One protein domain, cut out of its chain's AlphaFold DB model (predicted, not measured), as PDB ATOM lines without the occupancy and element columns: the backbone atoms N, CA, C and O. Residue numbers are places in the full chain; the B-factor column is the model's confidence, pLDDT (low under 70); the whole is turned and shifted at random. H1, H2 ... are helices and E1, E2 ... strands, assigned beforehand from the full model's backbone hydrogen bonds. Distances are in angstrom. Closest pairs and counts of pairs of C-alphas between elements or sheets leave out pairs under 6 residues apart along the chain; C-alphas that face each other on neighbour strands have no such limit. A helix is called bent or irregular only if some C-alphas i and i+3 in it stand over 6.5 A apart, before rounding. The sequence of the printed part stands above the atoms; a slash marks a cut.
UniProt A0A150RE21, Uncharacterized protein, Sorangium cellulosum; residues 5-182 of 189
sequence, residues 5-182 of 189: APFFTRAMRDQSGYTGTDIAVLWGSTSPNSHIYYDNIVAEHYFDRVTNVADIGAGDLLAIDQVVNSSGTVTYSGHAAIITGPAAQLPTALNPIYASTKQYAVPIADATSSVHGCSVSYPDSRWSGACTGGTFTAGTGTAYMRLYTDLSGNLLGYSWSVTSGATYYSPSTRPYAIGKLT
ATOM      1  N   ALA A   5      -6.900 -45.070  66.675       96.25
ATOM      2  CA  ALA A   5      -5.948 -45.130  65.562       96.25
ATOM      3  C   ALA A   5      -4.793 -46.128  65.811       96.25
ATOM      4  O   ALA A   5      -4.619 -47.031  64.993       96.25
ATOM      5  N   PRO A   6      -4.087 -46.093  66.963       94.81
ATOM      6  CA  PRO A   6      -3.107 -47.128  67.306       94.81
ATOM      7  C   PRO A   6      -3.678 -48.550  67.360       94.81
ATOM      8  O   PRO A   6      -2.952 -49.505  67.083       94.81
ATOM      9  N   PHE A   7      -4.959 -48.709  67.720       96.12
ATOM     10  CA  PHE A   7      -5.625 -50.012  67.694       96.12
ATOM     11  C   PHE A   7      -5.729 -50.557  66.267       96.12
ATOM     12  O   PHE A   7      -5.321 -51.694  66.034       96.12
ATOM     13  N   PHE A   8      -6.171 -49.739  65.307       96.38
ATOM     14  CA  PHE A   8      -6.184 -50.132  63.898       96.38
ATOM     15  C   PHE A   8      -4.776 -50.417  63.364       96.38
ATOM     16  O   PHE A   8      -4.551 -51.477  62.784       96.38
ATOM     17  N   THR A   9      -3.802 -49.533  63.623       95.62
ATOM     18  CA  THR A   9      -2.409 -49.762  63.209       95.62
ATOM     19  C   THR A   9      -1.896 -51.103  63.724       95.62
ATOM     20  O   THR A   9      -1.261 -51.855  62.990       95.62
ATOM     21  N   ARG A  10      -2.175 -51.428  64.992       94.88
ATOM     22  CA  ARG A  10      -1.754 -52.696  65.583       94.88
ATOM     23  C   ARG A  10      -2.459 -53.888  64.941       94.88
ATOM     24  O   ARG A  10      -1.778 -54.855  64.620       94.88
ATOM     25  N   ALA A  11      -3.771 -53.807  64.723       93.62
ATOM     26  CA  ALA A  11      -4.533 -54.862  64.055       93.62
ATOM     27  C   ALA A  11      -3.973 -55.162  62.654       93.62
ATOM     28  O   ALA A  11      -3.752 -56.322  62.320       93.62
ATOM     29  N   MET A  12      -3.641 -54.124  61.882       91.88
ATOM     30  CA  MET A  12      -3.047 -54.271  60.549       91.88
ATOM     31  C   MET A  12      -1.685 -54.954  60.568       91.88
ATOM     32  O   MET A  12      -1.414 -55.830  59.743       91.88
ATOM     33  N   ARG A  13      -0.833 -54.573  61.523       92.69
ATOM     34  CA  ARG A  13       0.486 -55.186  61.704       92.69
ATOM     35  C   ARG A  13       0.381 -56.650  62.109       92.69
ATOM     36  O   ARG A  13       1.096 -57.475  61.553       92.69
ATOM     37  N   ASP A  14      -0.525 -56.970  63.028       92.19
ATOM     38  CA  ASP A  14      -0.721 -58.342  63.499       92.19
ATOM     39  C   ASP A  14      -1.335 -59.232  62.403       92.19
ATOM     40  O   ASP A  14      -0.945 -60.388  62.273       92.19
ATOM     41  N   GLN A  15      -2.247 -58.698  61.582       89.62
ATOM     42  CA  GLN A  15      -2.872 -59.438  60.482       89.62
ATOM     43  C   GLN A  15      -1.921 -59.672  59.300       89.62
ATOM     44  O   GLN A  15      -1.943 -60.747  58.707       89.62
ATOM     45  N   SER A  16      -1.126 -58.663  58.933       88.62
ATOM     46  CA  SER A  16      -0.368 -58.659  57.668       88.62
ATOM     47  C   SER A  16       1.131 -58.905  57.858       88.62
ATOM     48  O   SER A  16       1.864 -59.017  56.884       88.62
ATOM     49  N   GLY A  17       1.616 -58.937  59.102       89.56
ATOM     50  CA  GLY A  17       3.049 -58.990  59.407       89.56
ATOM     51  C   GLY A  17       3.782 -57.659  59.205       89.56
ATOM     52  O   GLY A  17       5.009 -57.627  59.266       89.56
ATOM     53  N   TYR A  18       3.059 -56.554  58.991       90.62
ATOM     54  CA  TYR A  18       3.656 -55.256  58.683       90.62
ATOM     55  C   TYR A  18       4.535 -54.702  59.813       90.62
ATOM     56  O   TYR A  18       4.194 -54.670  61.006       90.62
ATOM     57  N   THR A  19       5.686 -54.185  59.406       92.12
ATOM     58  CA  THR A  19       6.592 -53.402  60.237       92.12
ATOM     59  C   THR A  19       6.107 -51.956  60.343       92.12
ATOM     60  O   THR A  19       5.228 -51.511  59.610       92.12
ATOM     61  N   GLY A  20       6.694 -51.174  61.253       91.75
ATOM     62  CA  GLY A  20       6.414 -49.734  61.297       91.75
ATOM     63  C   GLY A  20       6.783 -49.021  59.989       91.75
ATOM     64  O   GLY A  20       6.113 -48.062  59.618       91.75
ATOM     65  N   THR A  21       7.807 -49.503  59.280       92.88
ATOM     66  CA  THR A  21       8.222 -48.962  57.979       92.88
ATOM     67  C   THR A  21       7.150 -49.184  56.922       92.88
ATOM     68  O   THR A  21       6.823 -48.244  56.206       92.88
ATOM     69  N   ASP A  22       6.545 -50.371  56.873       92.31
ATOM     70  CA  ASP A  22       5.475 -50.668  55.912       92.31
ATOM     71  C   ASP A  22       4.264 -49.761  56.162       92.31
ATOM     72  O   ASP A  22       3.753 -49.127  55.244       92.31
ATOM     73  N   ILE A  23       3.875 -49.583  57.431       94.19
ATOM     74  CA  ILE A  23       2.817 -48.639  57.826       94.19
ATOM     75  C   ILE A  23       3.159 -47.204  57.387       94.19
ATOM     76  O   ILE A  23       2.277 -46.479  56.928       94.19
ATOM     77  N   ALA A  24       4.428 -46.791  57.476       93.94
ATOM     78  CA  ALA A  24       4.862 -45.474  57.017       93.94
ATOM     79  C   ALA A  24       4.854 -45.328  55.489       93.94
ATOM     80  O   ALA A  24       4.543 -44.248  54.995       93.94
ATOM     81  N   VAL A  25       5.156 -46.390  54.736       92.19
ATOM     82  CA  VAL A  25       5.020 -46.409  53.269       92.19
ATOM     83  C   VAL A  25       3.553 -46.287  52.857       92.19
ATOM     84  O   VAL A  25       3.244 -45.590  51.891       92.19
ATOM     85  N   LEU A  26       2.658 -46.934  53.604       91.62
ATOM     86  CA  LEU A  26       1.222 -46.878  53.361       91.62
ATOM     87  C   LEU A  26       0.641 -45.501  53.696       91.62
ATOM     88  O   LEU A  26      -0.013 -44.885  52.871       91.62
ATOM     89  N   TRP A  27       0.882 -44.988  54.899       93.62
ATOM     90  CA  TRP A  27       0.114 -43.846  55.412       93.62
ATOM     91  C   TRP A  27       0.982 -42.688  55.903       93.62
ATOM     92  O   TRP A  27       0.520 -41.829  56.647       93.62
ATOM     93  N   GLY A  28       2.260 -42.657  55.526       93.25
ATOM     94  CA  GLY A  28       3.172 -41.545  55.813       93.25
ATOM     95  C   GLY A  28       3.639 -41.442  57.269       93.25
ATOM     96  O   GLY A  28       4.337 -40.494  57.623       93.25
ATOM     97  N   SER A  29       3.277 -42.393  58.133       94.38
ATOM     98  CA  SER A  29       3.687 -42.431  59.541       94.38
ATOM     99  C   SER A  29       3.802 -43.864  60.047       94.38
ATOM    100  O   SER A  29       2.981 -44.709  59.717       94.38
ATOM    101  N   THR A  30       4.780 -44.139  60.912       93.19
ATOM    102  CA  THR A  30       4.922 -45.448  61.579       93.19
ATOM    103  C   THR A  30       3.842 -45.691  62.642       93.19
ATOM    104  O   THR A  30       3.642 -46.822  63.086       93.19
ATOM    105  N   SER A  31       3.152 -44.627  63.062       91.25
ATOM    106  CA  SER A  31       2.033 -44.643  64.003       91.25
ATOM    107  C   SER A  31       1.024 -43.559  63.604       91.25
ATOM    108  O   SER A  31       0.972 -42.503  64.250       91.25
ATOM    109  N   PRO A  32       0.249 -43.765  62.524       96.12
ATOM    110  CA  PRO A  32      -0.715 -42.779  62.057       96.12
ATOM    111  C   PRO A  32      -1.757 -42.473  63.138       96.12
ATOM    112  O   PRO A  32      -2.230 -43.362  63.847       96.12
ATOM    113  N   ASN A  33      -2.110 -41.198  63.280       96.25
ATOM    114  CA  ASN A  33      -3.262 -40.794  64.081       96.25
ATOM    115  C   ASN A  33      -4.536 -40.825  63.214       96.25
ATOM    116  O   ASN A  33      -4.482 -41.069  62.010       96.25
ATOM    117  N   SER A  34      -5.694 -40.578  63.825       96.88
ATOM    118  CA  SER A  34      -6.986 -40.647  63.130       96.88
ATOM    119  C   SER A  34      -7.098 -39.663  61.962       96.88
ATOM    120  O   SER A  34      -7.685 -40.011  60.945       96.88
ATOM    121  N   HIS A  35      -6.502 -38.473  62.091       97.12
ATOM    122  CA  HIS A  35      -6.452 -37.467  61.026       97.12
ATOM    123  C   HIS A  35      -5.687 -37.977  59.799       97.12
ATOM    124  O   HIS A  35      -6.191 -37.897  58.688       97.12
ATOM    125  N   ILE A  36      -4.522 -38.606  59.996       97.75
ATOM    126  CA  ILE A  36      -3.756 -39.197  58.890       97.75
ATOM    127  C   ILE A  36      -4.573 -40.287  58.184       97.75
ATOM    128  O   ILE A  36      -4.597 -40.336  56.957       97.75
ATOM    129  N   TYR A  37      -5.269 -41.150  58.932       98.19
ATOM    130  CA  TYR A  37      -6.153 -42.145  58.318       98.19
ATOM    131  C   TYR A  37      -7.298 -41.502  57.537       98.19
ATOM    132  O   TYR A  37      -7.571 -41.915  56.415       98.19
ATOM    133  N   TYR A  38      -7.935 -40.480  58.104       98.56
ATOM    134  CA  TYR A  38      -8.981 -39.724  57.428       98.56
ATOM    135  C   TYR A  38      -8.483 -39.118  56.107       98.56
ATOM    136  O   TYR A  38      -9.114 -39.344  55.076       98.56
ATOM    137  N   ASP A  39      -7.335 -38.435  56.109       98.25
ATOM    138  CA  ASP A  39      -6.754 -37.823  54.909       98.25
ATOM    139  C   ASP A  39      -6.464 -38.867  53.825       98.25
ATOM    140  O   ASP A  39      -6.816 -38.663  52.664       98.25
ATOM    141  N   ASN A  40      -5.890 -40.017  54.201       97.88
ATOM    142  CA  ASN A  40      -5.620 -41.108  53.259       97.88
ATOM    143  C   ASN A  40      -6.911 -41.715  52.689       97.88
ATOM    144  O   ASN A  40      -6.960 -42.019  51.504       97.88
ATOM    145  N   ILE A  41      -7.976 -41.852  53.489       98.44
ATOM    146  CA  ILE A  41      -9.279 -42.320  52.989       98.44
ATOM    147  C   ILE A  41      -9.892 -41.299  52.027       98.44
ATOM    148  O   ILE A  41     -10.422 -41.669  50.982       98.44
ATOM    149  N   VAL A  42      -9.849 -40.008  52.365       98.31
ATOM    150  CA  VAL A  42     -10.413 -38.945  51.520       98.31
ATOM    151  C   VAL A  42      -9.653 -38.813  50.204       98.31
ATOM    152  O   VAL A  42     -10.283 -38.564  49.179       98.31
ATOM    153  N   ALA A  43      -8.331 -38.985  50.236       97.50
ATOM    154  CA  ALA A  43      -7.465 -38.981  49.062       97.50
ATOM    155  C   ALA A  43      -7.463 -40.313  48.291       97.50
ATOM    156  O   ALA A  43      -6.778 -40.407  47.274       97.50
ATOM    157  N   GLU A  44      -8.184 -41.329  48.779       95.94
ATOM    158  CA  GLU A  44      -8.193 -42.696  48.239       95.94
ATOM    159  C   GLU A  44      -6.781 -43.292  48.090       95.94
ATOM    160  O   GLU A  44      -6.453 -44.040  47.167       95.94
ATOM    161  N   HIS A  45      -5.899 -42.949  49.033       95.12
ATOM    162  CA  HIS A  45      -4.533 -43.450  49.075       95.12
ATOM    163  C   HIS A  45      -4.492 -44.757  49.870       95.12
ATOM    164  O   HIS A  45      -4.589 -44.770  51.096       95.12
ATOM    165  N   TYR A  46      -4.393 -45.871  49.139       93.88
ATOM    166  CA  TYR A  46      -4.503 -47.247  49.651       93.88
ATOM    167  C   TYR A  46      -5.856 -47.605  50.286       93.88
ATOM    168  O   TYR A  46      -6.013 -48.709  50.821       93.88
ATOM    169  N   PHE A  47      -6.842 -46.720  50.160       96.38
ATOM    170  CA  PHE A  47      -8.232 -46.952  50.523       96.38
ATOM    171  C   PHE A  47      -9.144 -46.683  49.328       96.38
ATOM    172  O   PHE A  47      -8.948 -45.697  48.631       96.38
ATOM    173  N   ASP A  48     -10.183 -47.495  49.166       96.81
ATOM    174  CA  ASP A  48     -11.356 -47.141  48.371       96.81
ATOM    175  C   ASP A  48     -12.373 -46.473  49.301       96.81
ATOM    176  O   ASP A  48     -12.719 -47.025  50.358       96.81
ATOM    177  N   ARG A  49     -12.860 -45.275  48.957       97.69
ATOM    178  CA  ARG A  49     -13.771 -44.550  49.846       97.69
ATOM    179  C   ARG A  49     -15.183 -45.127  49.783       97.69
ATOM    180  O   ARG A  49     -15.835 -45.150  48.742       97.69
ATOM    181  N   VAL A  50     -15.718 -45.484  50.946       98.44
ATOM    182  CA  VAL A  50     -17.108 -45.918  51.102       98.44
ATOM    183  C   VAL A  50     -18.000 -44.689  51.269       98.44
ATOM    184  O   VAL A  50     -17.901 -43.952  52.253       98.44
ATOM    185  N   THR A  51     -18.867 -44.444  50.286       98.19
ATOM    186  CA  THR A  51     -19.763 -43.271  50.249       98.19
ATOM    187  C   THR A  51     -21.236 -43.622  50.456       98.19
ATOM    188  O   THR A  51     -22.023 -42.745  50.831       98.19
ATOM    189  N   ASN A  52     -21.601 -44.897  50.285       98.56
ATOM    190  CA  ASN A  52     -22.941 -45.411  50.527       98.56
ATOM    191  C   ASN A  52     -22.944 -46.433  51.669       98.56
ATOM    192  O   ASN A  52     -22.064 -47.283  51.781       98.56
ATOM    193  N   VAL A  53     -23.974 -46.372  52.510       98.69
ATOM    194  CA  VAL A  53     -24.152 -47.281  53.650       98.69
ATOM    195  C   VAL A  53     -24.269 -48.753  53.247       98.69
ATOM    196  O   VAL A  53     -23.920 -49.622  54.042       98.69
ATOM    197  N   ALA A  54     -24.745 -49.039  52.031       98.38
ATOM    198  CA  ALA A  54     -24.875 -50.398  51.517       98.38
ATOM    199  C   ALA A  54     -23.520 -51.066  51.224       98.38
ATOM    200  O   ALA A  54     -23.442 -52.291  51.225       98.38
ATOM    201  N   ASP A  55     -22.467 -50.269  51.018       98.38
ATOM    202  CA  ASP A  55     -21.128 -50.757  50.673       98.38
ATOM    203  C   ASP A  55     -20.237 -50.980  51.907       98.38
ATOM    204  O   ASP A  55     -19.132 -51.520  51.783       98.38
ATOM    205  N   ILE A  56     -20.730 -50.592  53.092       98.56
ATOM    206  CA  ILE A  56     -20.057 -50.806  54.375       98.56
ATOM    207  C   ILE A  56     -19.956 -52.305  54.659       98.56
ATOM    208  O   ILE A  56     -20.964 -53.015  54.736       98.56
ATOM    209  N   GLY A  57     -18.735 -52.770  54.896       97.56
ATOM    210  CA  GLY A  57     -18.416 -54.151  55.216       97.56
ATOM    211  C   GLY A  57     -17.454 -54.299  56.390       97.56
ATOM    212  O   GLY A  57     -16.881 -53.344  56.912       97.56
ATOM    213  N   ALA A  58     -17.279 -55.549  56.817       97.44
ATOM    214  CA  ALA A  58     -16.278 -55.890  57.816       97.44
ATOM    215  C   ALA A  58     -14.863 -55.611  57.282       97.44
ATOM    216  O   ALA A  58     -14.547 -55.968  56.148       97.44
ATOM    217  N   GLY A  59     -14.016 -55.018  58.122       96.31
ATOM    218  CA  GLY A  59     -12.651 -54.617  57.779       96.31
ATOM    219  C   GLY A  59     -12.524 -53.170  57.301       96.31
ATOM    220  O   GLY A  59     -11.406 -52.659  57.268       96.31
ATOM    221  N   ASP A  60     -13.632 -52.490  56.995       98.44
ATOM    222  CA  ASP A  60     -13.601 -51.066  56.662       98.44
ATOM    223  C   ASP A  60     -13.156 -50.237  57.877       98.44
ATOM    224  O   ASP A  60     -13.496 -50.531  59.027       98.44
ATOM    225  N   LEU A  61     -12.411 -49.166  57.624       98.56
ATOM    226  CA  LEU A  61     -11.967 -48.227  58.642       98.56
ATOM    227  C   LEU A  61     -12.888 -47.011  58.663       98.56
ATOM    228  O   LEU A  61     -12.937 -46.259  57.694       98.56
ATOM    229  N   LEU A  62     -13.560 -46.770  59.788       98.75
ATOM    230  CA  LEU A  62     -14.206 -45.492  60.078       98.75
ATOM    231  C   LEU A  62     -13.183 -44.580  60.757       98.75
ATOM    232  O   LEU A  62     -12.784 -44.838  61.892       98.75
ATOM    233  N   ALA A  63     -12.787 -43.499  60.088       98.56
ATOM    234  CA  ALA A  63     -11.897 -42.479  60.632       98.56
ATOM    235  C   ALA A  63     -12.645 -41.155  60.805       98.56
ATOM    236  O   ALA A  63     -13.245 -40.633  59.868       98.56
ATOM    237  N   ILE A  64     -12.599 -40.608  62.014       98.56
ATOM    238  CA  ILE A  64     -13.072 -39.271  62.357       98.56
ATOM    239  C   ILE A  64     -11.851 -38.371  62.453       98.56
ATOM    240  O   ILE A  64     -10.903 -38.668  63.189       98.56
ATOM    241  N   ASP A  65     -11.912 -37.263  61.735       98.19
ATOM    242  CA  ASP A  65     -10.845 -36.292  61.650       98.19
ATOM    243  C   ASP A  65     -10.672 -35.490  62.949       98.19
ATOM    244  O   ASP A  65     -11.566 -35.401  63.803       98.19
ATOM    245  N   GLN A  66      -9.504 -34.875  63.086       96.56
ATOM    246  CA  GLN A  66      -9.292 -33.838  64.075       96.56
ATOM    247  C   GLN A  66     -10.142 -32.600  63.765       96.56
ATOM    248  O   GLN A  66     -10.445 -32.282  62.618       96.56
ATOM    249  N   VAL A  67     -10.503 -31.857  64.806       96.75
ATOM    250  CA  VAL A  67     -11.110 -30.532  64.661       96.75
ATOM    251  C   VAL A  67     -10.095 -29.505  65.116       96.75
ATOM    252  O   VAL A  67      -9.586 -29.577  66.236       96.75
ATOM    253  N   VAL A  68      -9.821 -28.540  64.245       95.69
ATOM    254  CA  VAL A  68      -8.912 -27.425  64.498       95.69
ATOM    255  C   VAL A  68      -9.736 -26.142  64.525       95.69
ATOM    256  O   VAL A  68     -10.544 -25.894  63.633       95.69
ATOM    257  N   ASN A  69      -9.584 -25.339  65.575       94.38
ATOM    258  CA  ASN A  69     -10.264 -24.050  65.661       94.38
ATOM    259  C   ASN A  69      -9.572 -22.987  64.780       94.38
ATOM    260  O   ASN A  69      -8.511 -23.214  64.200       94.38
ATOM    261  N   SER A  70     -10.143 -21.782  64.723       94.38
ATOM    262  CA  SER A  70      -9.596 -20.674  63.927       94.38
ATOM    263  C   SER A  70      -8.196 -20.208  64.352       94.38
ATOM    264  O   SER A  70      -7.529 -19.547  63.563       94.38
ATOM    265  N   SER A  71      -7.729 -20.553  65.559       95.44
ATOM    266  CA  SER A  71      -6.369 -20.256  66.029       95.44
ATOM    267  C   SER A  71      -5.354 -21.359  65.707       95.44
ATOM    268  O   SER A  71      -4.224 -21.293  66.184       95.44
ATOM    269  N   GLY A  72      -5.736 -22.391  64.946       94.06
ATOM    270  CA  GLY A  72      -4.861 -23.523  64.630       94.06
ATOM    271  C   GLY A  72      -4.714 -24.535  65.773       94.06
ATOM    272  O   GLY A  72      -3.853 -25.407  65.723       94.06
ATOM    273  N   THR A  73      -5.532 -24.434  66.823       96.12
ATOM    274  CA  THR A  73      -5.494 -25.342  67.975       96.12
ATOM    275  C   THR A  73      -6.413 -26.536  67.749       96.12
ATOM    276  O   THR A  73      -7.599 -26.371  67.459       96.12
ATOM    277  N   VAL A  74      -5.880 -27.744  67.942       95.19
ATOM    278  CA  VAL A  74      -6.658 -28.989  67.909       95.19
ATOM    279  C   VAL A  74      -7.588 -29.040  69.127       95.19
ATOM    280  O   VAL A  74      -7.129 -29.119  70.264       95.19
ATOM    281  N   THR A  75      -8.900 -28.996  68.897       95.38
ATOM    282  CA  THR A  75      -9.944 -29.090  69.936       95.38
ATOM    283  C   THR A  75     -10.529 -30.496  70.058       95.38
ATOM    284  O   THR A  75     -11.146 -30.834  71.068       95.38
ATOM    285  N   TYR A  76     -10.309 -31.335  69.047       94.94
ATOM    286  CA  TYR A  76     -10.634 -32.755  69.042       94.94
ATOM    287  C   TYR A  76      -9.588 -33.489  68.210       94.94
ATOM    288  O   TYR A  76      -9.314 -33.080  67.092       94.94
ATOM    289  N   SER A  77      -8.999 -34.561  68.737       94.50
ATOM    290  CA  SER A  77      -7.879 -35.270  68.098       94.50
ATOM    291  C   SER A  77      -8.291 -36.305  67.044       94.50
ATOM    292  O   SER A  77      -7.441 -37.055  66.566       94.50
ATOM    293  N   GLY A  78      -9.584 -36.412  66.736       96.12
ATOM    294  CA  GLY A  78     -10.113 -37.490  65.906       96.12
ATOM    295  C   GLY A  78     -10.284 -38.809  66.662       96.12
ATOM    296  O   GLY A  78      -9.962 -38.926  67.848       96.12
ATOM    297  N   HIS A  79     -10.784 -39.821  65.957       97.88
ATOM    298  CA  HIS A  79     -10.907 -41.206  66.429       97.88
ATOM    299  C   HIS A  79     -10.950 -42.171  65.246       97.88
ATOM    300  O   HIS A  79     -11.331 -41.768  64.156       97.88
ATOM    301  N   ALA A  80     -10.597 -43.434  65.451       98.19
ATOM    302  CA  ALA A  80     -10.715 -44.452  64.414       98.19
ATOM    303  C   ALA A  80     -11.316 -45.738  64.983       98.19
ATOM    304  O   ALA A  80     -11.043 -46.102  66.127       98.19
ATOM    305  N   ALA A  81     -12.128 -46.422  64.189       98.56
ATOM    306  CA  ALA A  81     -12.767 -47.674  64.563       98.56
ATOM    307  C   ALA A  81     -12.823 -48.619  63.359       98.56
ATOM    308  O   ALA A  81     -13.129 -48.196  62.245       98.56
ATOM    309  N   ILE A  82     -12.548 -49.900  63.592       98.62
ATOM    310  CA  ILE A  82     -12.704 -50.947  62.581       98.62
ATOM    311  C   ILE A  82     -14.174 -51.335  62.547       98.62
ATOM    312  O   ILE A  82     -14.734 -51.688  63.581       98.62
ATOM    313  N   ILE A  83     -14.801 -51.309  61.380       98.81
ATOM    314  CA  ILE A  83     -16.149 -51.834  61.189       98.81
ATOM    315  C   ILE A  83     -16.071 -53.361  61.142       98.81
ATOM    316  O   ILE A  83     -15.265 -53.937  60.415       98.81
ATOM    317  N   THR A  84     -16.897 -54.043  61.936       98.56
ATOM    318  CA  THR A  84     -16.838 -55.510  62.096       98.56
ATOM    319  C   THR A  84     -17.963 -56.253  61.376       98.56
ATOM    320  O   THR A  84     -18.050 -57.477  61.455       98.56
ATOM    321  N   GLY A  85     -18.815 -55.537  60.643       98.31
ATOM    322  CA  GLY A  85     -19.948 -56.095  59.913       98.31
ATOM    323  C   GLY A  85     -20.739 -55.023  59.158       98.31
ATOM    324  O   GLY A  85     -20.443 -53.836  59.294       98.31
ATOM    325  N   PRO A  86     -21.747 -55.421  58.365       98.38
ATOM    326  CA  PRO A  86     -22.544 -54.478  57.593       98.38
ATOM    327  C   PRO A  86     -23.351 -53.540  58.496       98.38
ATOM    328  O   PRO A  86     -23.743 -53.890  59.614       98.38
ATOM    329  N   ALA A  87     -23.655 -52.353  57.976       98.44
ATOM    330  CA  ALA A  87     -24.568 -51.421  58.619       98.44
ATOM    331  C   ALA A  87     -26.010 -51.963  58.592       98.44
ATOM    332  O   ALA A  87     -26.548 -52.295  57.536       98.44
ATOM    333  N   ALA A  88     -26.670 -52.011  59.749       98.38
ATOM    334  CA  ALA A  88     -28.051 -52.468  59.878       98.38
ATOM    335  C   ALA A  88     -28.989 -51.277  60.093       98.38
ATOM    336  O   ALA A  88     -28.837 -50.533  61.064       98.38
ATOM    337  N   GLN A  89     -29.974 -51.090  59.211       98.50
ATOM    338  CA  GLN A  89     -30.951 -50.012  59.375       98.50
ATOM    339  C   GLN A  89     -31.739 -50.205  60.676       98.50
ATOM    340  O   GLN A  89     -32.209 -51.305  60.973       98.50
ATOM    341  N   LEU A  90     -31.915 -49.130  61.443       98.06
ATOM    342  CA  LEU A  90     -32.758 -49.163  62.630       98.06
ATOM    343  C   LEU A  90     -34.230 -49.315  62.216       98.06
ATOM    344  O   LEU A  90     -34.693 -48.558  61.357       98.06
ATOM    345  N   PRO A  91     -34.993 -50.232  62.842       94.69
ATOM    346  CA  PRO A  91     -36.419 -50.385  62.551       94.69
ATOM    347  C   PRO A  91     -37.224 -49.148  62.971       94.69
ATOM    348  O   PRO A  91     -38.213 -48.803  62.330       94.69
ATOM    349  N   THR A  92     -36.758 -48.448  64.009       95.38
ATOM    350  CA  THR A  92     -37.329 -47.195  64.506       95.38
ATOM    351  C   THR A  92     -36.211 -46.176  64.675       95.38
ATOM    352  O   THR A  92     -35.195 -46.467  65.309       95.38
ATOM    353  N   ALA A  93     -36.393 -44.972  64.132       95.56
ATOM    354  CA  ALA A  93     -35.438 -43.885  64.316       95.56
ATOM    355  C   ALA A  93     -35.371 -43.457  65.794       95.56
ATOM    356  O   ALA A  93     -36.387 -43.379  66.485       95.56
ATOM    357  N   LEU A  94     -34.167 -43.159  66.273       96.19
ATOM    358  CA  LEU A  94     -33.901 -42.711  67.640       96.19
ATOM    359  C   LEU A  94     -33.525 -41.222  67.623       96.19
ATOM    360  O   LEU A  94     -32.917 -40.750  66.664       96.19
ATOM    361  N   ASN A  95     -33.813 -40.465  68.686       96.50
ATOM    362  CA  ASN A  95     -33.439 -39.045  68.714       96.50
ATOM    363  C   ASN A  95     -31.905 -38.843  68.683       96.50
ATOM    364  O   ASN A  95     -31.172 -39.667  69.249       96.50
ATOM    365  N   PRO A  96     -31.406 -37.752  68.070       96.38
ATOM    366  CA  PRO A  96     -32.151 -36.790  67.247       96.38
ATOM    367  C   PRO A  96     -32.612 -37.396  65.910       96.38
ATOM    368  O   PRO A  96     -31.892 -38.165  65.282       96.38
ATOM    369  N   ILE A  97     -33.825 -37.045  65.478       96.19
ATOM    370  CA  ILE A  97     -34.388 -37.469  64.189       96.19
ATOM    371  C   ILE A  97     -34.352 -36.272  63.239       96.19
ATOM    372  O   ILE A  97     -34.888 -35.213  63.559       96.19
ATOM    373  N   TYR A  98     -33.745 -36.447  62.067       94.38
ATOM    374  CA  TYR A  98     -33.712 -35.434  61.015       94.38
ATOM    375  C   TYR A  98     -34.627 -35.853  59.865       94.38
ATOM    376  O   TYR A  98     -34.676 -37.028  59.491       94.38
ATOM    377  N   ALA A  99     -35.360 -34.891  59.304       94.44
ATOM    378  CA  ALA A  99     -36.238 -35.144  58.166       94.44
ATOM    379  C   ALA A  99     -35.448 -35.718  56.980       94.44
ATOM    380  O   ALA A  99     -34.302 -35.336  56.750       94.44
ATOM    381  N   SER A 100     -36.074 -36.628  56.233       95.50
ATOM    382  CA  SER A 100     -35.477 -37.279  55.056       95.50
ATOM    383  C   SER A 100     -34.162 -38.024  55.331       95.50
ATOM    384  O   SER A 100     -33.344 -38.179  54.425       95.50
ATOM    385  N   THR A 101     -33.969 -38.513  56.562       97.69
ATOM    386  CA  THR A 101     -32.812 -39.342  56.922       97.69
ATOM    387  C   THR A 101     -33.215 -40.745  57.351       97.69
ATOM    388  O   THR A 101     -34.308 -40.968  57.877       97.69
ATOM    389  N   LYS A 102     -32.308 -41.698  57.141       98.56
ATOM    390  CA  LYS A 102     -32.358 -43.041  57.728       98.56
ATOM    391  C   LYS A 102     -31.230 -43.175  58.749       98.56
ATOM    392  O   LYS A 102     -30.210 -42.494  58.650       98.56
ATOM    393  N   GLN A 103     -31.421 -44.044  59.737       98.62
ATOM    394  CA  GLN A 103     -30.425 -44.324  60.770       98.62
ATOM    395  C   GLN A 103     -30.007 -45.786  60.709       98.62
ATOM    396  O   GLN A 103     -30.853 -46.663  60.533       98.62
ATOM    397  N   TYR A 104     -28.718 -46.035  60.901       98.81
ATOM    398  CA  TYR A 104     -28.124 -47.365  60.851       98.81
ATOM    399  C   TYR A 104     -27.261 -47.594  62.083       98.81
ATOM    400  O   TYR A 104     -26.536 -46.696  62.502       98.81
ATOM    401  N   ALA A 105     -27.320 -48.792  62.649       98.69
ATOM    402  CA  ALA A 105     -26.331 -49.278  63.595       98.69
ATOM    403  C   ALA A 105     -25.167 -49.902  62.826       98.69
ATOM    404  O   ALA A 105     -25.378 -50.724  61.937       98.69
ATOM    405  N   VAL A 106     -23.945 -49.529  63.189       98.69
ATOM    406  CA  VAL A 106     -22.718 -50.065  62.600       98.69
ATOM    407  C   VAL A 106     -21.910 -50.734  63.702       98.69
ATOM    408  O   VAL A 106     -21.523 -50.040  64.649       98.69
ATOM    409  N   PRO A 107     -21.684 -52.056  63.623       98.75
ATOM    410  CA  PRO A 107     -20.851 -52.757  64.585       98.75
ATOM    411  C   PRO A 107     -19.386 -52.361  64.375       98.75
ATOM    412  O   PRO A 107     -18.894 -52.320  63.246       98.75
ATOM    413  N   ILE A 108     -18.695 -52.056  65.468       98.81
ATOM    414  CA  ILE A 108     -17.307 -51.603  65.454       98.81
ATOM    415  C   ILE A 108     -16.448 -52.348  66.477       98.81
ATOM    416  O   ILE A 108     -16.947 -52.856  67.482       98.81
ATOM    417  N   ALA A 109     -15.141 -52.349  66.241       98.56
ATOM    418  CA  ALA A 109     -14.101 -52.634  67.213       98.56
ATOM    419  C   ALA A 109     -13.156 -51.433  67.295       98.56
ATOM    420  O   ALA A 109     -12.685 -50.921  66.277       98.56
ATOM    421  N   ASP A 110     -12.879 -50.976  68.509       98.25
ATOM    422  CA  ASP A 110     -12.016 -49.827  68.739       98.25
ATOM    423  C   ASP A 110     -11.347 -49.883  70.114       98.25
ATOM    424  O   ASP A 110     -11.578 -50.783  70.923       98.25
ATOM    425  N   ALA A 111     -10.502 -48.890  70.379       97.44
ATOM    426  CA  ALA A 111      -9.918 -48.650  71.686       97.44
ATOM    427  C   ALA A 111     -10.256 -47.218  72.112       97.44
ATOM    428  O   ALA A 111      -9.788 -46.261  71.496       97.44
ATOM    429  N   THR A 112     -11.091 -47.055  73.138       96.81
ATOM    430  CA  THR A 112     -11.587 -45.735  73.554       96.81
ATOM    431  C   THR A 112     -11.715 -45.598  75.065       96.81
ATOM    432  O   THR A 112     -11.808 -46.573  75.813       96.81
ATOM    433  N   SER A 113     -11.702 -44.349  75.526       95.44
ATOM    434  CA  SER A 113     -12.051 -43.958  76.891       95.44
ATOM    435  C   SER A 113     -13.477 -43.421  77.030       95.44
ATOM    436  O   SER A 113     -13.838 -42.972  78.115       95.44
ATOM    437  N   SER A 114     -14.276 -43.447  75.958       94.31
ATOM    438  CA  SER A 114     -15.649 -42.930  75.932       94.31
ATOM    439  C   SER A 114     -16.646 -44.024  75.558       94.31
ATOM    440  O   SER A 114     -16.474 -44.707  74.557       94.31
ATOM    441  N   VAL A 115     -17.714 -44.149  76.338       95.31
ATOM    442  CA  VAL A 115     -18.737 -45.195  76.187       95.31
ATOM    443  C   VAL A 115     -19.558 -45.059  74.897       95.31
ATOM    444  O   VAL A 115     -20.047 -43.973  74.596       95.31
ATOM    445  N   HIS A 116     -19.801 -46.162  74.178       96.88
ATOM    446  CA  HIS A 116     -20.670 -46.219  72.984       96.88
ATOM    447  C   HIS A 116     -22.131 -46.579  73.308       96.88
ATOM    448  O   HIS A 116     -22.880 -47.092  72.479       96.88
ATOM    449  N   GLY A 117     -22.572 -46.250  74.519       93.69
ATOM    450  CA  GLY A 117     -23.860 -46.660  75.072       93.69
ATOM    451  C   GLY A 117     -23.788 -47.981  75.842       93.69
ATOM    452  O   GLY A 117     -22.731 -48.576  76.010       93.69
ATOM    453  N   CYS A 118     -24.935 -48.404  76.361       93.19
ATOM    454  CA  CYS A 118     -25.087 -49.592  77.211       93.19
ATOM    455  C   CYS A 118     -26.313 -50.433  76.802       93.19
ATOM    456  O   CYS A 118     -26.779 -51.284  77.558       93.19
ATOM    457  N   SER A 119     -26.883 -50.148  75.623       90.38
ATOM    458  CA  SER A 119     -28.093 -50.803  75.120       90.38
ATOM    459  C   SER A 119     -27.880 -52.307  74.977       90.38
ATOM    460  O   SER A 119     -26.854 -52.739  74.469       90.38
ATOM    461  N   VAL A 120     -28.879 -53.113  75.342       90.56
ATOM    462  CA  VAL A 120     -28.814 -54.576  75.175       90.56
ATOM    463  C   VAL A 120     -28.777 -54.972  73.695       90.56
ATOM    464  O   VAL A 120     -28.099 -55.928  73.335       90.56
ATOM    465  N   SER A 121     -29.475 -54.236  72.825       94.56
ATOM    466  CA  SER A 121     -29.496 -54.511  71.378       94.56
ATOM    467  C   SER A 121     -28.228 -54.048  70.661       94.56
ATOM    468  O   SER A 121     -27.921 -54.549  69.585       94.56
ATOM    469  N   TYR A 122     -27.509 -53.095  71.256       96.81
ATOM    470  CA  TYR A 122     -26.291 -52.498  70.712       96.81
ATOM    471  C   TYR A 122     -25.256 -52.377  71.837       96.81
ATOM    472  O   TYR A 122     -24.982 -51.265  72.302       96.81
ATOM    473  N   PRO A 123     -24.759 -53.519  72.351       96.81
ATOM    474  CA  PRO A 123     -23.928 -53.539  73.543       96.81
ATOM    475  C   PRO A 123     -22.552 -52.942  73.270       96.81
ATOM    476  O   PRO A 123     -21.980 -53.131  72.199       96.81
ATOM    477  N   ASP A 124     -22.005 -52.278  74.282       97.94
ATOM    478  CA  ASP A 124     -20.579 -51.991  74.383       97.94
ATOM    479  C   ASP A 124     -19.954 -53.064  75.283       97.94
ATOM    480  O   ASP A 124     -20.337 -53.197  76.447       97.94
ATOM    481  N   SER A 125     -19.002 -53.845  74.763       97.69
ATOM    482  CA  SER A 125     -18.382 -54.969  75.486       97.69
ATOM    483  C   SER A 125     -17.601 -54.542  76.730       97.69
ATOM    484  O   SER A 125     -17.174 -55.383  77.517       97.69
ATOM    485  N   ARG A 126     -17.365 -53.239  76.889       97.38
ATOM    486  CA  ARG A 126     -16.686 -52.642  78.041       97.38
ATOM    487  C   ARG A 126     -17.649 -52.165  79.119       97.38
ATOM    488  O   ARG A 126     -17.204 -51.694  80.168       97.38
ATOM    489  N   TRP A 127     -18.950 -52.228  78.855       97.50
ATOM    490  CA  TRP A 127     -19.978 -51.924  79.833       97.50
ATOM    491  C   TRP A 127     -20.280 -53.154  80.688       97.50
ATOM    492  O   TRP A 127     -20.516 -54.244  80.171       97.50
ATOM    493  N   SER A 128     -20.318 -52.969  82.004       95.62
ATOM    494  CA  SER A 128     -20.727 -54.000  82.956       95.62
ATOM    495  C   SER A 128     -21.916 -53.524  83.785       95.62
ATOM    496  O   SER A 128     -21.925 -52.397  84.283       95.62
ATOM    497  N   GLY A 129     -22.917 -54.391  83.954       92.88
ATOM    498  CA  GLY A 129     -24.145 -54.105  84.702       92.88
ATOM    499  C   GLY A 129     -25.247 -53.423  83.880       92.88
ATOM    500  O   GLY A 129     -25.164 -53.289  82.661       92.88
ATOM    501  N   ALA A 130     -26.320 -53.002  84.552       91.00
ATOM    502  CA  ALA A 130     -27.466 -52.349  83.912       91.00
ATOM    503  C   ALA A 130     -27.149 -50.902  83.492       91.00
ATOM    504  O   ALA A 130     -26.369 -50.225  84.148       91.00
ATOM    505  N   CYS A 131     -27.810 -50.366  82.464       88.88
ATOM    506  CA  CYS A 131     -27.626 -48.966  82.042       88.88
ATOM    507  C   CYS A 131     -27.850 -47.917  83.149       88.88
ATOM    508  O   CYS A 131     -27.305 -46.823  83.074       88.88
ATOM    509  N   THR A 132     -28.667 -48.226  84.158       88.25
ATOM    510  CA  THR A 132     -29.039 -47.300  85.240       88.25
ATOM    511  C   THR A 132     -28.005 -47.195  86.364       88.25
ATOM    512  O   THR A 132     -28.156 -46.344  87.234       88.25
ATOM    513  N   GLY A 133     -26.969 -48.038  86.370       88.75
ATOM    514  CA  GLY A 133     -25.948 -48.044  87.430       88.75
ATOM    515  C   GLY A 133     -24.684 -48.843  87.112       88.75
ATOM    516  O   GLY A 133     -23.889 -49.126  88.002       88.75
ATOM    517  N   GLY A 134     -24.522 -49.259  85.860       93.06
ATOM    518  CA  GLY A 134     -23.365 -49.984  85.366       93.06
ATOM    519  C   GLY A 134     -22.147 -49.088  85.206       93.06
ATOM    520  O   GLY A 134     -22.193 -47.875  85.405       93.06
ATOM    521  N   THR A 135     -21.027 -49.710  84.863       96.00
ATOM    522  CA  THR A 135     -19.739 -49.030  84.732       96.00
ATOM    523  C   THR A 135     -19.104 -49.352  83.390       96.00
ATOM    524  O   THR A 135     -19.096 -50.501  82.948       96.00
ATOM    525  N   PHE A 136     -18.549 -48.320  82.762       96.81
ATOM    526  CA  PHE A 136     -17.723 -48.435  81.568       96.81
ATOM    527  C   PHE A 136     -16.245 -48.554  81.950       96.81
ATOM    528  O   PHE A 136     -15.742 -47.743  82.729       96.81
ATOM    529  N   THR A 137     -15.538 -49.516  81.354       96.62
ATOM    530  CA  THR A 137     -14.081 -49.659  81.505       96.62
ATOM    531  C   THR A 137     -13.366 -49.304  80.204       96.62
ATOM    532  O   THR A 137     -13.484 -50.010  79.210       96.62
ATOM    533  N   ALA A 138     -12.594 -48.218  80.200       96.88
ATOM    534  CA  ALA A 138     -11.847 -47.785  79.017       96.88
ATOM    535  C   ALA A 138     -10.894 -48.872  78.485       96.88
ATOM    536  O   ALA A 138     -10.262 -49.588  79.261       96.88
ATOM    537  N   GLY A 139     -10.729 -48.936  77.163       96.50
ATOM    538  CA  GLY A 139      -9.845 -49.898  76.513       96.50
ATOM    539  C   GLY A 139     -10.377 -50.401  75.178       96.50
ATOM    540  O   GLY A 139     -11.293 -49.821  74.586       96.50
ATOM    541  N   THR A 140      -9.776 -51.495  74.719       97.06
ATOM    542  CA  THR A 140     -10.192 -52.217  73.516       97.06
ATOM    543  C   THR A 140     -11.527 -52.910  73.748       97.06
ATOM    544  O   THR A 140     -11.718 -53.548  74.784       97.06
ATOM    545  N   GLY A 141     -12.434 -52.831  72.787       97.56
ATOM    546  CA  GLY A 141     -13.717 -53.512  72.864       97.56
ATOM    547  C   GLY A 141     -14.470 -53.472  71.547       97.56
ATOM    548  O   GLY A 141     -14.029 -52.859  70.577       97.56
ATOM    549  N   THR A 142     -15.618 -54.135  71.535       98.50
ATOM    550  CA  THR A 142     -16.590 -54.043  70.449       98.50
ATOM    551  C   THR A 142     -17.782 -53.229  70.904       98.50
ATOM    552  O   THR A 142     -18.219 -53.354  72.051       98.50
ATOM    553  N   ALA A 143     -18.340 -52.431  70.006       98.44
ATOM    554  CA  ALA A 143     -19.536 -51.659  70.280       98.44
ATOM    555  C   ALA A 143     -20.294 -51.348  68.990       98.44
ATOM    556  O   ALA A 143     -20.049 -51.958  67.951       98.44
ATOM    557  N   TYR A 144     -21.213 -50.387  69.055       98.62
ATOM    558  CA  TYR A 144     -21.944 -49.904  67.896       98.62
ATOM    559  C   TYR A 144     -21.920 -48.383  67.840       98.62
ATOM    560  O   TYR A 144     -22.201 -47.699  68.828       98.62
ATOM    561  N   MET A 145     -21.666 -47.855  66.650       98.62
ATOM    562  CA  MET A 145     -21.924 -46.457  66.324       98.62
ATOM    563  C   MET A 145     -23.200 -46.346  65.503       98.62
ATOM    564  O   MET A 145     -23.664 -47.318  64.907       98.62
ATOM    565  N   ARG A 146     -23.787 -45.150  65.467       98.50
ATOM    566  CA  ARG A 146     -24.964 -44.884  64.642       98.50
ATOM    567  C   ARG A 146     -24.590 -43.970  63.490       98.50
ATOM    568  O   ARG A 146     -24.081 -42.883  63.740       98.50
ATOM    569  N   LEU A 147     -24.887 -44.378  62.263       98.69
ATOM    570  CA  LEU A 147     -24.750 -43.545  61.071       98.69
ATOM    571  C   LEU A 147     -26.104 -42.988  60.642       98.69
ATOM    572  O   LEU A 147     -27.148 -43.607  60.851       98.69
ATOM    573  N   TYR A 148     -26.060 -41.814  60.027       98.75
ATOM    574  CA  TYR A 148     -27.192 -41.149  59.404       98.75
ATOM    575  C   TYR A 148     -26.937 -41.082  57.911       98.75
ATOM    576  O   TYR A 148     -25.834 -40.730  57.486       98.75
ATOM    577  N   THR A 149     -27.962 -41.377  57.125       98.75
ATOM    578  CA  THR A 149     -27.899 -41.286  55.668       98.75
ATOM    579  C   THR A 149     -29.058 -40.476  55.133       98.75
ATOM    580  O   THR A 149     -30.080 -40.332  55.807       98.75
ATOM    581  N   ASP A 150     -28.941 -40.010  53.896       98.44
ATOM    582  CA  ASP A 150     -30.116 -39.601  53.134       98.44
ATOM    583  C   ASP A 150     -30.959 -40.827  52.721       98.44
ATOM    584  O   ASP A 150     -30.661 -41.978  53.066       98.44
ATOM    585  N   LEU A 151     -32.046 -40.593  51.983       98.00
ATOM    586  CA  LEU A 151     -32.930 -41.669  51.525       98.00
ATOM    587  C   LEU A 151     -32.265 -42.616  50.512       98.00
ATOM    588  O   LEU A 151     -32.686 -43.776  50.429       98.00
ATOM    589  N   SER A 152     -31.232 -42.144  49.810       98.06
ATOM    590  CA  SER A 152     -30.432 -42.879  48.822       98.06
ATOM    591  C   SER A 152     -29.276 -43.670  49.449       98.06
ATOM    592  O   SER A 152     -28.607 -44.432  48.755       98.06
ATOM    593  N   GLY A 153     -29.047 -43.523  50.757       98.25
ATOM    594  CA  GLY A 153     -27.990 -44.219  51.491       98.25
ATOM    595  C   GLY A 153     -26.657 -43.471  51.542       98.25
ATOM    596  O   GLY A 153     -25.694 -44.020  52.077       98.25
ATOM    597  N   ASN A 154     -26.587 -42.230  51.048       98.50
ATOM    598  CA  ASN A 154     -25.373 -41.423  51.148       98.50
ATOM    599  C   ASN A 154     -25.130 -41.016  52.600       98.50
ATOM    600  O   ASN A 154     -26.051 -40.594  53.303       98.50
ATOM    601  N   LEU A 155     -23.882 -41.128  53.039       98.38
ATOM    602  CA  LEU A 155     -23.468 -40.874  54.414       98.38
ATOM    603  C   LEU A 155     -23.555 -39.376  54.774       98.38
ATOM    604  O   LEU A 155     -22.930 -38.537  54.132       98.38
ATOM    605  N   LEU A 156     -24.304 -39.034  55.830       98.19
ATOM    606  CA  LEU A 156     -24.557 -37.643  56.249       98.19
ATOM    607  C   LEU A 156     -23.915 -37.255  57.580       98.19
ATOM    608  O   LEU A 156     -23.679 -36.074  57.812       98.19
ATOM    609  N   GLY A 157     -23.659 -38.215  58.466       98.12
ATOM    610  CA  GLY A 157     -23.158 -37.946  59.813       98.12
ATOM    611  C   GLY A 157     -23.273 -39.164  60.716       98.12
ATOM    612  O   GLY A 157     -23.712 -40.232  60.288       98.12
ATOM    613  N   TYR A 158     -22.904 -39.000  61.980       98.50
ATOM    614  CA  TYR A 158     -22.915 -40.095  62.944       98.50
ATOM    615  C   TYR A 158     -23.269 -39.624  64.357       98.50
ATOM    616  O   TYR A 158     -23.220 -38.438  64.673       98.50
ATOM    617  N   SER A 159     -23.603 -40.562  65.238       98.19
ATOM    618  CA  SER A 159     -23.521 -40.364  66.685       98.19
ATOM    619  C   SER A 159     -22.655 -41.445  67.318       98.19
ATOM    620  O   SER A 159     -22.539 -42.556  66.800       98.19
ATOM    621  N   TRP A 160     -22.059 -41.111  68.463       97.12
ATOM    622  CA  TRP A 160     -21.115 -41.990  69.161       97.12
ATOM    623  C   TRP A 160     -21.737 -43.326  69.600       97.12
ATOM    624  O   TRP A 160     -21.035 -44.321  69.708       97.12
ATOM    625  N   SER A 161     -23.054 -43.367  69.811       97.00
ATOM    626  CA  SER A 161     -23.795 -44.557  70.232       97.00
ATOM    627  C   SER A 161     -25.127 -44.705  69.499       97.00
ATOM    628  O   SER A 161     -25.667 -43.737  68.949       97.00
ATOM    629  N   VAL A 162     -25.688 -45.916  69.551       97.44
ATOM    630  CA  VAL A 162     -27.061 -46.231  69.121       97.44
ATOM    631  C   VAL A 162     -28.035 -46.051  70.297       97.44
ATOM    632  O   VAL A 162     -28.771 -46.958  70.685       97.44
ATOM    633  N   THR A 163     -28.019 -44.860  70.899       94.69
ATOM    634  CA  THR A 163     -28.883 -44.484  72.030       94.69
ATOM    635  C   THR A 163     -29.660 -43.214  71.694       94.69
ATOM    636  O   THR A 163     -29.120 -42.272  71.110       94.69
ATOM    637  N   SER A 164     -30.935 -43.164  72.088       94.12
ATOM    638  CA  SER A 164     -31.745 -41.947  71.967       94.12
ATOM    639  C   SER A 164     -31.123 -40.804  72.777       94.12
ATOM    640  O   SER A 164     -30.785 -40.983  73.944       94.12
ATOM    641  N   GLY A 165     -30.957 -39.637  72.154       92.50
ATOM    642  CA  GLY A 165     -30.321 -38.466  72.766       92.50
ATOM    643  C   GLY A 165     -28.802 -38.393  72.584       92.50
ATOM    644  O   GLY A 165     -28.197 -37.413  73.009       92.50
ATOM    645  N   ALA A 166     -28.172 -39.377  71.927       94.69
ATOM    646  CA  ALA A 166     -26.762 -39.273  71.562       94.69
ATOM    647  C   ALA A 166     -26.536 -38.118  70.572       94.69
ATOM    648  O   ALA A 166     -27.261 -37.995  69.582       94.69
ATOM    649  N   THR A 167     -25.510 -37.302  70.821       96.81
ATOM    650  CA  THR A 167     -25.166 -36.144  69.988       96.81
ATOM    651  C   THR A 167     -24.892 -36.555  68.547       96.81
ATOM    652  O   THR A 167     -24.093 -37.460  68.293       96.81
ATOM    653  N   TYR A 168     -25.542 -35.867  67.612       97.50
ATOM    654  CA  TYR A 168     -25.269 -35.976  66.184       97.50
ATOM    655  C   TYR A 168     -24.079 -35.098  65.789       97.50
ATOM    656  O   TYR A 168     -24.004 -33.932  66.179       97.50
ATOM    657  N   TYR A 169     -23.185 -35.652  64.977       97.75
ATOM    658  CA  TYR A 169     -22.057 -34.961  64.375       97.75
ATOM    659  C   TYR A 169     -22.161 -35.042  62.851       97.75
ATOM    660  O   TYR A 169     -22.113 -36.126  62.266       97.75
ATOM    661  N   SER A 170     -22.303 -33.882  62.211       97.12
ATOM    662  CA  SER A 170     -22.171 -33.732  60.762       97.12
ATOM    663  C   SER A 170     -20.693 -33.644  60.350       97.12
ATOM    664  O   SER A 170     -19.874 -33.198  61.161       97.12
ATOM    665  N   PRO A 171     -20.356 -33.917  59.075       96.06
ATOM    666  CA  PRO A 171     -19.031 -33.668  58.513       96.06
ATOM    667  C   PRO A 171     -18.530 -32.231  58.694       96.06
ATOM    668  O   PRO A 171     -17.333 -32.013  58.797       96.06
ATOM    669  N   SER A 172     -19.431 -31.245  58.778       94.81
ATOM    670  CA  SER A 172     -19.065 -29.848  59.057       94.81
ATOM    671  C   SER A 172     -18.664 -29.582  60.513       94.81
ATOM    672  O   SER A 172     -18.032 -28.569  60.790       94.81
ATOM    673  N   THR A 173     -19.044 -30.462  61.445       95.75
ATOM    674  CA  THR A 173     -18.716 -30.346  62.877       95.75
ATOM    675  C   THR A 173     -17.555 -31.260  63.256       95.75
ATOM    676  O   THR A 173     -16.654 -30.854  63.985       95.75
ATOM    677  N   ARG A 174     -17.599 -32.513  62.792       96.69
ATOM    678  CA  ARG A 174     -16.532 -33.509  62.910       96.69
ATOM    679  C   ARG A 174     -16.457 -34.258  61.582       96.69
ATOM    680  O   ARG A 174     -17.310 -35.120  61.344       96.69
ATOM    681  N   PRO A 175     -15.501 -33.911  60.710       98.00
ATOM    682  CA  PRO A 175     -15.309 -34.633  59.465       98.00
ATOM    683  C   PRO A 175     -15.051 -36.110  59.753       98.00
ATOM    684  O   PRO A 175     -14.428 -36.465  60.753       98.00
ATOM    685  N   TYR A 176     -15.580 -36.984  58.906       98.62
ATOM    686  CA  TYR A 176     -15.317 -38.413  58.988       98.62
ATOM    687  C   TYR A 176     -15.373 -39.033  57.597       98.62
ATOM    688  O   TYR A 176     -16.004 -38.493  56.682       98.62
ATOM    689  N   ALA A 177     -14.705 -40.166  57.448       98.69
ATOM    690  CA  ALA A 177     -14.710 -40.960  56.239       98.69
ATOM    691  C   ALA A 177     -14.670 -42.446  56.600       98.69
ATOM    692  O   ALA A 177     -14.197 -42.826  57.673       98.69
ATOM    693  N   ILE A 178     -15.194 -43.276  55.702       98.81
ATOM    694  CA  ILE A 178     -15.092 -44.729  55.788       98.81
ATOM    695  C   ILE A 178     -14.295 -45.189  54.574       98.81
ATOM    696  O   ILE A 178     -14.591 -44.767  53.455       98.81
ATOM    697  N   GLY A 179     -13.268 -45.999  54.798       98.19
ATOM    698  CA  GLY A 179     -12.405 -46.511  53.741       98.19
ATOM    699  C   GLY A 179     -12.258 -48.018  53.820       98.19
ATOM    700  O   GLY A 179     -12.017 -48.566  54.895       98.19
ATOM    701  N   LYS A 180     -12.360 -48.674  52.670       96.50
ATOM    702  CA  LYS A 180     -11.999 -50.077  52.493       96.50
ATOM    703  C   LYS A 180     -10.539 -50.153  52.087       96.50
ATOM    704  O   LYS A 180     -10.113 -49.400  51.222       96.50
ATOM    705  N   LEU A 181      -9.762 -51.043  52.694       92.25
ATOM    706  CA  LEU A 181      -8.379 -51.249  52.264       92.25
ATOM    707  C   LEU A 181      -8.348 -51.777  50.829       92.25
ATOM    708  O   LEU A 181      -9.029 -52.750  50.508       92.25
ATOM    709  N   THR A 182      -7.535 -51.147  49.986       87.44
ATOM    710  CA  THR A 182      -7.329 -51.608  48.606       87.44
ATOM    711  C   THR A 182      -6.647 -52.978  48.585       87.44
ATOM    712  O   THR A 182      -5.817 -53.298  49.436       87.44
TER     713      THR A 182
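AT A GLANCE: This is residues 5 to 182 of the 189 residues of an uncharacterized protein of Sorangium cellulosum (UniProt A0A150RE21). One seven-stranded sheet curls like part of a barrel and folds back on itself at E5, without closing; H1 and H3 pack on the outside of the curl, with H2 beyond them. A narrow loop with E3 reaches away from the sheet, and long links wind about its far part. The printed part has 178 residues, with three named helices followed by eight named strands; the sheet's order is E1 E8 E2 E4 E5 E6 E7, all antiparallel. The class is mixed, helices and strands, with under half of the residues in named elements. The whole is compact, with a radius of gyration of the C-alphas of 16.0 A and spans of 45 by 37 by 36 A.

IN THESE COORDINATES: Find C-alpha 5 at (-5.948, -45.130, 65.562); from there H1 runs to residue 16, 16.6 A. Then come H2, residues 20 to 27, and H3, residues 34 to 42. Read on through E1, residues 47 to 50, E2, 61 to 64, E3, 74 to 76, and E4, 79 to 83. E5, residues 102 to 112, spans 26.3 A and bends by 78 degrees at residue 109. E6, residues 139 to 149, begins at (-9.845, -49.898, 76.513), spans 28.9 A and bends by 62 degrees at residue 142. E7 is residues 155 to 159, and E8, residues 176 to 181, ends at (-8.379, -51.249, 52.264).

HOW THE PARTS SIT: Look first at the folded sheet, one sheet bent back into two leaves: E1 E8 E2 E4 face E6 E7, with E5 as the hinge. E4 E5 E6 E7 form a meander, each strand the antiparallel neighbour of the one before. Between E4 and E5, N 82 and O 109 are within hydrogen-bond range at 2.9 A, and between E5 and E6, N 106 and O 145 are within hydrogen-bond range at 2.8 A. Likewise N 63 and O 177 of E2 and E8 are 2.9 A apart. H3 is on the sheet at a height of 7.1 A, across the strands; its closest C-alphas to E2 are Tyr 38 and Ala 63, 5.1 A. H1 is on it at 9.8 A, over E4 and E5. H2 is not on it and only just touches H3, with 3 pairs of C-alphas within 8 A, the closest Trp 27 and Asn 40, 6.7 A. In H1, H2 and H3 every O i to N i+4 pair is within hydrogen-bond range.

THE WHOLE: The C-alphas farthest apart are those of Val 25 and Thr 132, 46.7 A. The printed part has no cut. The long links are E4 to E5, E5 to E6 and E7 to E8. No printed residue is under 70 in pLDDT.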